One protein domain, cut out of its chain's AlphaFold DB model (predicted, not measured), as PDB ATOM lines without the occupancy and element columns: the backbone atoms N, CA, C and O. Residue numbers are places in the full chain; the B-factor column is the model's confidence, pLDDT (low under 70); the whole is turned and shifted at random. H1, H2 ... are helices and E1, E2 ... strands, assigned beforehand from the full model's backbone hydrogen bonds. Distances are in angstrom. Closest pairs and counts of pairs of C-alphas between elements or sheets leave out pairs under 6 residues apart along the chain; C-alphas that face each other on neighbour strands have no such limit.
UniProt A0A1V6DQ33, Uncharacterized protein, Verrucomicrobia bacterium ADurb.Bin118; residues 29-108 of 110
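This is residues 29 to 108 of the 110 residues of an uncharacterized protein of Verrucomicrobia bacterium ADurb.Bin118 (UniProt A0A1V6DQ33). A four-stranded antiparallel sheet, E1 - E2 - E3 - E4, is the middle layer; helix H1 crosses one face and short H2 the other. The 80 printed residues hold E1 H1 E2 E3 H2 E4 in chain order, mixed class, under half in named elements. The whole is compact, radius of gyration of the C-alphas 10.9 A, spanning 30 by 22 by 20 A.

Start at edge strand E1, residues 29 to 33: N 30 is 2.9 A from O 72 of antiparallel E2, residues 70 to 74. H1, residues 51 to 61, runs across E3, residues 78 to 83, at height 8.5 A; closest C-alphas Tyr 55 and Val 81, 6.7 A. In hairpin E2 and E3, N 73 and O 80 are 3.0 A apart. H2, residues 90 to 96, is on the opposite face, height 7.9 A; C-alphas His 82 and Ala 93 come closest, 5.2 A. Antiparallel to E3 is E4, residues 98 to 101: N 79 and O 100, 2.8 A. In both helices every O i to N i+4 pair is within hydrogen-bond range.

Find C-alpha 29 at (156.681, 38.663, 134.309), where E1 begins; E4 ends at C-alpha 101, (163.192, 27.159, 125.615). H1 measures 15.4 A, E3 16.5 A.

The printed part has no cut; residues 34 to 50 are a long link. Residues 65 to 67 and 86 are under pLDDT 70.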
ATOM      1  N   SER A  29     156.410  37.682 135.355       94.88
ATOM      2  CA  SER A  29     156.681  38.663 134.309       94.88
ATOM      3  C   SER A  29     158.185  38.923 134.215       94.88
ATOM      4  O   SER A  29     158.851  39.083 135.239       94.88
ATOM      5  N   VAL A  30     158.703  38.949 132.989       95.62
ATOM      6  CA  VAL A  30     160.097  39.286 132.665       95.62
ATOM      7  C   VAL A  30     160.159  40.621 131.932       95.62
ATOM      8  O   VAL A  30     161.021  41.446 132.217       95.62
ATOM      9  N   TRP A  31     159.229  40.843 131.003       94.31
ATOM     10  CA  TRP A  31     159.112  42.087 130.255       94.31
ATOM     11  C   TRP A  31     157.651  42.352 129.908       94.31
ATOM     12  O   TRP A  31     156.968  41.464 129.402       94.31
ATOM     13  N   THR A  32     157.159  43.559 130.170       90.56
ATOM     14  CA  THR A  32     155.781  43.963 129.852       90.56
ATOM     15  C   THR A  32     155.783  45.408 129.398       90.56
ATOM     16  O   THR A  32     155.584  46.314 130.204       90.56
ATOM     17  N   ASP A  33     156.048  45.613 128.114       87.56
ATOM     18  CA  ASP A  33     156.026  46.930 127.486       87.56
ATOM     19  C   ASP A  33     155.494  46.804 126.047       87.56
ATOM     20  O   ASP A  33     155.380  45.715 125.479       87.56
ATOM     21  N   VAL A  34     155.134  47.931 125.444       83.25
ATOM     22  CA  VAL A  34     154.715  48.029 124.041       83.25
ATOM     23  C   VAL A  34     155.895  47.874 123.083       83.25
ATOM     24  O   VAL A  34     155.709  47.556 121.912       83.25
ATOM     25  N   THR A  35     157.110  48.097 123.579       87.12
ATOM     26  CA  THR A  35     158.347  47.962 122.813       87.12
ATOM     27  C   THR A  35     158.974  46.577 122.998       87.12
ATOM     28  O   THR A  35     158.755  45.929 124.029       87.12
ATOM     29  N   PRO A  36     159.756  46.089 122.014       87.75
ATOM     30  CA  PRO A  36     160.555  44.885 122.194       87.75
ATOM     31  C   PRO A  36     161.472  45.001 123.421       87.75
ATOM     32  O   PRO A  36     161.957  46.100 123.711       87.75
ATOM     33  N   PRO A  37     161.751  43.891 124.125       92.25
ATOM     34  CA  PRO A  37     162.718  43.894 125.218       92.25
ATOM     35  C   PRO A  37     164.084  44.420 124.742       92.25
ATOM     36  O   PRO A  37     164.540  44.059 123.650       92.25
ATOM     37  N   PRO A  38     164.770  45.254 125.541       93.38
ATOM     38  CA  PRO A  38     166.078  45.768 125.169       93.38
ATOM     39  C   PRO A  38     167.122  44.644 125.174       93.38
ATOM     40  O   PRO A  38     167.082  43.742 126.010       93.38
ATOM     41  N   THR A  39     168.113  44.732 124.286       92.94
ATOM     42  CA  THR A  39     169.189  43.728 124.149       92.94
ATOM     43  C   THR A  39     170.067  43.583 125.395       92.94
ATOM     44  O   THR A  39     170.702  42.552 125.578       92.94
ATOM     45  N   GLY A  40     170.096  44.594 126.268       91.50
ATOM     46  CA  GLY A  40     170.816  44.560 127.545       91.50
ATOM     47  C   GLY A  40     170.023  43.974 128.718       91.50
ATOM     48  O   GLY A  40     170.543  43.964 129.833       91.50
ATOM     49  N   LEU A  41     168.775  43.532 128.515       94.94
ATOM     50  CA  LEU A  41     167.979  42.930 129.587       94.94
ATOM     51  C   LEU A  41     168.584  41.564 129.966       94.94
ATOM     52  O   LEU A  41     168.652  40.681 129.107       94.94
ATOM     53  N   PRO A  42     169.029  41.363 131.222       96.06
ATOM     54  CA  PRO A  42     169.706  40.133 131.604       96.06
ATOM     55  C   PRO A  42     168.766  38.928 131.537       96.06
ATOM     56  O   PRO A  42     167.574  39.024 131.840       96.06
ATOM     57  N   ALA A  43     169.328  37.772 131.179       96.56
ATOM     58  CA  ALA A  43     168.623  36.502 131.262       96.56
ATOM     59  C   ALA A  43     168.255  36.183 132.729       96.56
ATOM     60  O   ALA A  43     169.055  36.441 133.637       96.56
ATOM     61  N   PRO A  44     167.067  35.610 132.997       95.94
ATOM     62  CA  PRO A  44     166.732  35.074 134.303       95.94
ATOM     63  C   PRO A  44     167.714  33.981 134.742       95.94
ATOM     64  O   PRO A  44     168.345  33.308 133.929       95.94
ATOM     65  N   ALA A  45     167.817  33.761 136.051       94.75
ATOM     66  CA  ALA A  45     168.689  32.719 136.588       94.75
ATOM     67  C   ALA A  45     168.354  31.335 135.995       94.75
ATOM     68  O   ALA A  45     167.197  30.920 135.997       94.75
ATOM     69  N   GLY A  46     169.379  30.623 135.512       93.88
ATOM     70  CA  GLY A  46     169.247  29.289 134.907       93.88
ATOM     71  C   GLY A  46     168.938  29.277 133.404       93.88
ATOM     72  O   GLY A  46     168.928  28.196 132.808       93.88
ATOM     73  N   PHE A  47     168.732  30.452 132.805       97.38
ATOM     74  CA  PHE A  47     168.533  30.639 131.373       97.38
ATOM     75  C   PHE A  47     169.867  31.002 130.711       97.38
ATOM     76  O   PHE A  47     170.678  31.725 131.288       97.38
ATOM     77  N   ALA A  48     170.091  30.493 129.500       97.19
ATOM     78  CA  ALA A  48     171.209  30.904 128.644       97.19
ATOM     79  C   ALA A  48     170.782  31.969 127.621       97.19
ATOM     80  O   ALA A  48     171.619  32.695 127.100       97.19
ATOM     81  N   VAL A  49     169.478  32.052 127.361       97.12
ATOM     82  CA  VAL A  49     168.860  32.925 126.368       97.12
ATOM     83  C   VAL A  49     168.309  34.154 127.072       97.12
ATOM     84  O   VAL A  49     167.641  34.041 128.101       97.12
ATOM     85  N   THR A  50     168.565  35.332 126.526       97.38
ATOM     86  CA  THR A  50     168.008  36.602 126.997       97.38
ATOM     87  C   THR A  50     166.553  36.774 126.548       97.38
ATOM     88  O   THR A  50     166.116  36.172 125.562       97.38
ATOM     89  N   PRO A  51     165.773  37.649 127.203       96.44
ATOM     90  CA  PRO A  51     164.411  37.929 126.751       96.44
ATOM     91  C   PRO A  51     164.361  38.519 125.330       96.44
ATOM     92  O   PRO A  51     163.403  38.273 124.599       96.44
ATOM     93  N   ALA A  52     165.395  39.265 124.924       95.38
ATOM     94  CA  ALA A  52     165.517  39.818 123.575       95.38
ATOM     95  C   ALA A  52     165.718  38.740 122.505       95.38
ATOM     96  O   ALA A  52     165.059  38.779 121.467       95.38
ATOM     97  N   GLU A  53     166.559  37.745 122.777       96.00
ATOM     98  CA  GLU A  53     166.742  36.597 121.884       96.00
ATOM     99  C   GLU A  53     165.465  35.756 121.794       96.00
ATOM    100  O   GLU A  53     165.033  35.407 120.696       96.00
ATOM    101  N   ALA A  54     164.797  35.507 122.925       95.25
ATOM    102  CA  ALA A  54     163.523  34.792 122.935       95.25
ATOM    103  C   ALA A  54     162.444  35.522 122.118       95.25
ATOM    104  O   ALA A  54     161.703  34.897 121.357       95.25
ATOM    105  N   TYR A  55     162.375  36.853 122.223       93.12
ATOM    106  CA  TYR A  55     161.493  37.669 121.390       93.12
ATOM    107  C   TYR A  55     161.822  37.535 119.897       93.12
ATOM    108  O   TYR A  55     160.912  37.312 119.098       93.12
ATOM    109  N   ALA A  56     163.103  37.633 119.523       92.62
ATOM    110  CA  ALA A  56     163.544  37.534 118.132       92.62
ATOM    111  C   ALA A  56     163.163  36.184 117.504       92.62
ATOM    112  O   ALA A  56     162.597  36.145 116.414       92.62
ATOM    113  N   VAL A  57     163.348  35.086 118.238       92.94
ATOM    114  CA  VAL A  57     162.937  33.743 117.802       92.94
ATOM    115  C   VAL A  57     161.439  33.679 117.510       92.94
ATOM    116  O   VAL A  57     161.017  33.147 116.481       92.94
ATOM    117  N   VAL A  58     160.603  34.235 118.393       91.06
ATOM    118  CA  VAL A  58     159.152  34.258 118.160       91.06
ATOM    119  C   VAL A  58     158.803  35.149 116.973       91.06
ATOM    120  O   VAL A  58     157.936  34.770 116.178       91.06
ATOM    121  N   PHE A  59     159.504  36.269 116.810       88.31
ATOM    122  CA  PHE A  59     159.350  37.172 115.674       88.31
ATOM    123  C   PHE A  59     159.625  36.490 114.344       88.31
ATOM    124  O   PHE A  59     158.772  36.511 113.451       88.31
ATOM    125  N   ASP A  60     160.736  35.776 114.255       88.81
ATOM    126  CA  ASP A  60     161.124  35.066 113.045       88.81
ATOM    127  C   ASP A  60     160.242  33.840 112.783       88.81
ATOM    128  O   ASP A  60     159.946  33.519 111.630       88.81
ATOM    129  N   SER A  61     159.731  33.194 113.840       85.75
ATOM    130  CA  SER A  61     158.840  32.033 113.716       85.75
ATOM    131  C   SER A  61     157.487  32.352 113.070       85.75
ATOM    132  O   SER A  61     156.792  31.437 112.621       85.75
ATOM    133  N   ARG A  62     157.069  33.629 113.073       82.81
ATOM    134  CA  ARG A  62     155.749  34.107 112.612       82.81
ATOM    135  C   ARG A  62     154.550  33.381 113.244       82.81
ATOM    136  O   ARG A  62     153.438  33.466 112.724       82.81
ATOM    137  N   ARG A  63     154.743  32.682 114.372       78.94
ATOM    138  CA  ARG A  63     153.663  31.990 115.098       78.94
ATOM    139  C   ARG A  63     152.689  32.945 115.775       78.94
ATOM    140  O   ARG A  63     151.559  32.558 116.061       78.94
ATOM    141  N   LEU A  64     153.114  34.183 116.011       73.62
ATOM    142  CA  LEU A  64     152.258  35.260 116.477       73.62
ATOM    143  C   LEU A  64     152.274  36.401 115.470       73.62
ATOM    144  O   LEU A  64     153.305  36.760 114.904       73.62
ATOM    145  N   SER A  65     151.098  36.989 115.272       67.19
ATOM    146  CA  SER A  65     150.954  38.277 114.607       67.19
ATOM    147  C   SER A  65     151.597  39.320 115.513       67.19
ATOM    148  O   SER A  65     150.940  39.812 116.428       67.19
ATOM    149  N   LEU A  66     152.876  39.640 115.289       62.44
ATOM    150  CA  LEU A  66     153.610  40.540 116.171       62.44
ATOM    151  C   LEU A  66     153.270  42.033 115.995       62.44
ATOM    152  O   LEU A  66     154.143  42.874 115.820       62.44
ATOM    153  N   LYS A  67     151.980  42.378 116.039       67.38
ATOM    154  CA  LYS A  67     151.474  43.711 115.681       67.38
ATOM    155  C   LYS A  67     151.206  44.658 116.857       67.38
ATOM    156  O   LYS A  67     151.003  45.840 116.601       67.38
ATOM    157  N   HIS A  68     151.177  44.174 118.102       71.50
ATOM    158  CA  HIS A  68     150.754  44.978 119.256       71.50
ATOM    159  C   HIS A  68     151.755  44.933 120.429       71.50
ATOM    160  O   HIS A  68     152.927  45.236 120.239       71.50
ATOM    161  N   VAL A  69     151.281  44.633 121.643       70.19
ATOM    162  CA  VAL A  69     152.000  44.782 122.916       70.19
ATOM    163  C   VAL A  69     152.621  43.450 123.327       70.19
ATOM    164  O   VAL A  69     151.928  42.431 123.332       70.19
ATOM    165  N   TRP A  70     153.900  43.453 123.715       81.00
ATOM    166  CA  TRP A  70     154.670  42.230 123.961       81.00
ATOM    167  C   TRP A  70     154.892  41.990 125.434       81.00
ATOM    168  O   TRP A  70     155.623  42.715 126.107       81.00
ATOM    169  N   HIS A  71     154.262  40.938 125.942       91.62
ATOM    170  CA  HIS A  71     154.520  40.482 127.294       91.62
ATOM    171  C   HIS A  71     155.323  39.190 127.228       91.62
ATOM    172  O   HIS A  71     154.907  38.219 126.594       91.62
ATOM    173  N   ILE A  72     156.468  39.187 127.898       93.94
ATOM    174  CA  ILE A  72     157.316  38.023 128.093       93.94
ATOM    175  C   ILE A  72     157.195  37.625 129.550       93.94
ATOM    176  O   ILE A  72     157.504  38.397 130.460       93.94
ATOM    177  N   TYR A  73     156.750  36.399 129.754       95.38
ATOM    178  CA  TYR A  73     156.782  35.740 131.046       95.38
ATOM    179  C   TYR A  73     157.802  34.612 131.002       95.38
ATOM    180  O   TYR A  73     158.190  34.171 129.922       95.38
ATOM    181  N   ALA A  74     158.226  34.137 132.162       96.88
ATOM    182  CA  ALA A  74     159.068  32.958 132.268       96.88
ATOM    183  C   ALA A  74     158.675  32.115 133.473       96.88
ATOM    184  O   ALA A  74     158.244  32.657 134.493       96.88
ATOM    185  N   ASP A  75     158.876  30.807 133.361       95.50
ATOM    186  CA  ASP A  75     158.939  29.897 134.503       95.50
ATOM    187  C   ASP A  75     160.408  29.523 134.794       95.50
ATOM    188  O   ASP A  75     161.302  30.376 134.706       95.50
ATOM    189  N   SER A  76     160.663  28.297 135.240       94.69
ATOM    190  CA  SER A  76     161.995  27.748 135.509       94.69
ATOM    191  C   SER A  76     162.756  27.304 134.258       94.69
ATOM    192  O   SER A  76     163.965  27.095 134.349       94.69
ATOM    193  N   HIS A  77     162.084  27.163 133.114       95.31
ATOM    194  CA  HIS A  77     162.653  26.560 131.907       95.31
ATOM    195  C   HIS A  77     162.383  27.381 130.648       95.31
ATOM    196  O   HIS A  77     163.286  27.561 129.835       95.31
ATOM    197  N   ASP A  78     161.167  27.900 130.500       97.31
ATOM    198  CA  ASP A  78     160.687  28.488 129.260       97.31
ATOM    199  C   ASP A  78     160.346  29.966 129.414       97.31
ATOM    200  O   ASP A  78     159.847  30.425 130.447       97.31
ATOM    201  N   TYR A  79     160.526  30.695 128.320       96.75
ATOM    202  CA  TYR A  79     159.855  31.958 128.070       96.75
ATOM    203  C   TYR A  79     158.497  31.741 127.414       96.75
ATOM    204  O   TYR A  79     158.289  30.816 126.634       96.75
ATOM    205  N   TYR A  80     157.590  32.674 127.671       94.69
ATOM    206  CA  TYR A  80     156.247  32.721 127.119       94.69
ATOM    207  C   TYR A  80     156.034  34.105 126.526       94.69
ATOM    208  O   TYR A  80     155.753  35.063 127.253       94.69
ATOM    209  N   VAL A  81     156.181  34.208 125.207       92.56
ATOM    210  CA  VAL A  81     155.958  35.453 124.466       92.56
ATOM    211  C   VAL A  81     154.493  35.520 124.064       92.56
ATOM    212  O   VAL A  81     153.966  34.611 123.419       92.56
ATOM    213  N   HIS A  82     153.817  36.589 124.471       89.38
ATOM    214  CA  HIS A  82     152.373  36.748 124.334       89.38
ATOM    215  C   HIS A  82     152.021  38.120 123.758       89.38
ATOM    216  O   HIS A  82     152.529  39.136 124.235       89.38
ATOM    217  N   ASP A  83     151.113  38.136 122.774       85.75
ATOM    218  CA  ASP A  83     150.482  39.371 122.292       85.75
ATOM    219  C   ASP A  83     149.398  39.800 123.292       85.75
ATOM    220  O   ASP A  83     148.324  39.196 123.398       85.75
ATOM    221  N   ALA A  84     149.676  40.865 124.038       78.44
ATOM    222  CA  ALA A  84     148.792  41.381 125.069       78.44
ATOM    223  C   ALA A  84     147.588  42.179 124.530       78.44
ATOM    224  O   ALA A  84     146.791  42.646 125.346       78.44
ATOM    225  N   PHE A  85     147.371  42.280 123.208       75.81
ATOM    226  CA  PHE A  85     146.197  42.948 122.619       75.81
ATOM    227  C   PHE A  85     144.863  42.434 123.178       75.81
ATOM    228  O   PHE A  85     143.960  43.209 123.480       75.81
ATOM    229  N   LEU A  86     144.744  41.118 123.372       65.25
ATOM    230  CA  LEU A  86     143.529  40.506 123.917       65.25
ATOM    231  C   LEU A  86     143.469  40.546 125.453       65.25
ATOM    232  O   LEU A  86     142.496  40.060 126.036       65.25
ATOM    233  N   GLY A  87     144.494  41.084 126.111       75.50
ATOM    234  CA  GLY A  87     144.593  41.224 127.557       75.50
ATOM    235  C   GLY A  87     145.918  40.703 128.112       75.50
ATOM    236  O   GLY A  87     146.330  39.567 127.853       75.50
ATOM    237  N   ALA A  88     146.540  41.527 128.950       77.56
ATOM    238  CA  ALA A  88     147.717  41.190 129.730       77.56
ATOM    239  C   ALA A  88     147.325  40.346 130.952       77.56
ATOM    240  O   ALA A  88     146.894  40.879 131.971       77.56
ATOM    241  N   SER A  89     147.460  39.020 130.872       86.75
ATOM    242  CA  SER A  89     147.343  38.175 132.067       86.75
ATOM    243  C   SER A  89     148.375  37.048 132.050       86.75
ATOM    244  O   SER A  89     148.549  36.427 130.995       86.75
ATOM    245  N   PRO A  90     149.000  36.723 133.198       88.50
ATOM    246  CA  PRO A  90     149.937  35.607 133.295       88.50
ATOM    247  C   PRO A  90     149.313  34.293 132.824       88.50
ATOM    248  O   PRO A  90     149.924  33.534 132.084       88.50
ATOM    249  N   ARG A  91     148.037  34.066 133.164       89.62
ATOM    250  CA  ARG A  91     147.299  32.876 132.729       89.62
ATOM    251  C   ARG A  91     147.178  32.778 131.214       89.62
ATOM    252  O   ARG A  91     147.366  31.692 130.683       89.62
ATOM    253  N   ARG A  92     146.878  33.879 130.519       88.50
ATOM    254  CA  ARG A  92     146.812  33.870 129.049       88.50
ATOM    255  C   ARG A  92     148.182  33.705 128.424       88.50
ATOM    256  O   ARG A  92     148.294  32.926 127.493       88.50
ATOM    257  N   ALA A  93     149.221  34.338 128.957       90.50
ATOM    258  CA  ALA A  93     150.571  34.079 128.467       90.50
ATOM    259  C   ALA A  93     150.953  32.601 128.645       90.50
ATOM    260  O   ALA A  93     151.439  31.965 127.714       90.50
ATOM    261  N   PHE A  94     150.613  32.008 129.791       91.81
ATOM    262  CA  PHE A  94     150.851  30.594 130.045       91.81
ATOM    263  C   PHE A  94     150.025  29.663 129.149       91.81
ATOM    264  O   PHE A  94     150.507  28.585 128.817       91.81
ATOM    265  N   THR A  95     148.814  30.029 128.711       89.12
ATOM    266  CA  THR A  95     147.957  29.158 127.875       89.12
ATOM    267  C   THR A  95     148.008  29.443 126.374       89.12
ATOM    268  O   THR A  95     147.756  28.540 125.582       89.12
ATOM    269  N   GLN A  96     148.332  30.668 125.974       87.88
ATOM    270  CA  GLN A  96     148.252  31.163 124.594       87.88
ATOM    271  C   GLN A  96     149.585  31.709 124.080       87.88
ATOM    272  O   GLN A  96     149.762  31.815 122.869       87.88
ATOM    273  N   GLY A  97     150.527  32.027 124.970       90.12
ATOM    274  CA  GLY A  97     151.855  32.481 124.580       90.12
ATOM    275  C   GLY A  97     152.633  31.394 123.843       90.12
ATOM    276  O   GLY A  97     152.460  30.191 124.099       90.12
ATOM    277  N   VAL A  98     153.502  31.838 122.937       92.56
ATOM    278  CA  VAL A  98     154.492  30.985 122.283       92.56
ATOM    279  C   VAL A  98     155.589  30.683 123.288       92.56
ATOM    280  O   VAL A  98     156.167  31.599 123.873       92.56
ATOM    281  N   ARG A  99     155.841  29.390 123.488       95.31
ATOM    282  CA  ARG A  99     156.890  28.903 124.376       95.31
ATOM    283  C   ARG A  99     158.227  28.907 123.652       95.31
ATOM    284  O   ARG A  99     158.302  28.440 122.514       95.31
ATOM    285  N   VAL A 100     159.253  29.416 124.316       96.31
ATOM    286  CA  VAL A 100     160.641  29.372 123.857       96.31
ATOM    287  C   VAL A 100     161.489  28.787 124.968       96.31
ATOM    288  O   VAL A 100     161.435  29.287 126.089       96.31
ATOM    289  N   ASP A 101     162.272  27.763 124.656       97.19
ATOM    290  CA  ASP A 101     163.192  27.159 125.615       97.19
ATOM    291  C   ASP A 101     164.259  28.189 126.023       97.19
ATOM    292  O   ASP A 101     164.956  28.781 125.188       97.19
ATOM    293  N   GLY A 102     164.374  28.419 127.330       96.31
ATOM    294  CA  GLY A 102     165.256  29.414 127.928       96.31
ATOM    295  C   GLY A 102     166.750  29.113 127.822       96.31
ATOM    296  O   GLY A 102     167.577  29.943 128.209       96.31
ATOM    297  N   ARG A 103     167.122  27.931 127.329       96.81
ATOM    298  CA  ARG A 103     168.503  27.478 127.150       96.81
ATOM    299  C   ARG A 103     168.885  27.319 125.687       96.81
ATOM    300  O   ARG A 103     170.041  27.575 125.364       96.81
ATOM    301  N   THR A 104     167.959  26.902 124.826       96.62
ATOM    302  CA  THR A 104     168.263  26.597 123.414       96.62
ATOM    303  C   THR A 104     167.757  27.640 122.425       96.62
ATOM    304  O   THR A 104     168.187  27.626 121.275       96.62
ATOM    305  N   ALA A 105     166.884  28.556 122.854       93.69
ATOM    306  CA  ALA A 105     166.226  29.534 121.987       93.69
ATOM    307  C   ALA A 105     165.355  28.871 120.903       93.69
ATOM    308  O   ALA A 105     165.139  29.427 119.828       93.69
ATOM    309  N   GLU A 106     164.831  27.677 121.178       95.12
ATOM    310  CA  GLU A 106     163.939  26.969 120.267       95.12
ATOM    311  C   GLU A 106     162.475  27.192 120.635       95.12
ATOM    312  O   GLU A 106     162.093  27.209 121.807       95.12
ATOM    313  N   VAL A 107     161.624  27.328 119.617       93.88
ATOM    314  CA  VAL A 107     160.180  27.393 119.833       93.88
ATOM    315  C   VAL A 107     159.655  26.011 120.207       93.88
ATOM    316  O   VAL A 107     159.608  25.104 119.374       93.88
ATOM    317  N   VAL A 108     159.152  25.881 121.430       92.56
ATOM    318  CA  VAL A 108     158.600  24.626 121.938       92.56
ATOM    319  C   VAL A 108     157.153  24.474 121.444       92.56
ATOM    320  O   VAL A 108     156.314  25.354 121.686       92.56
TER     321      VAL A 108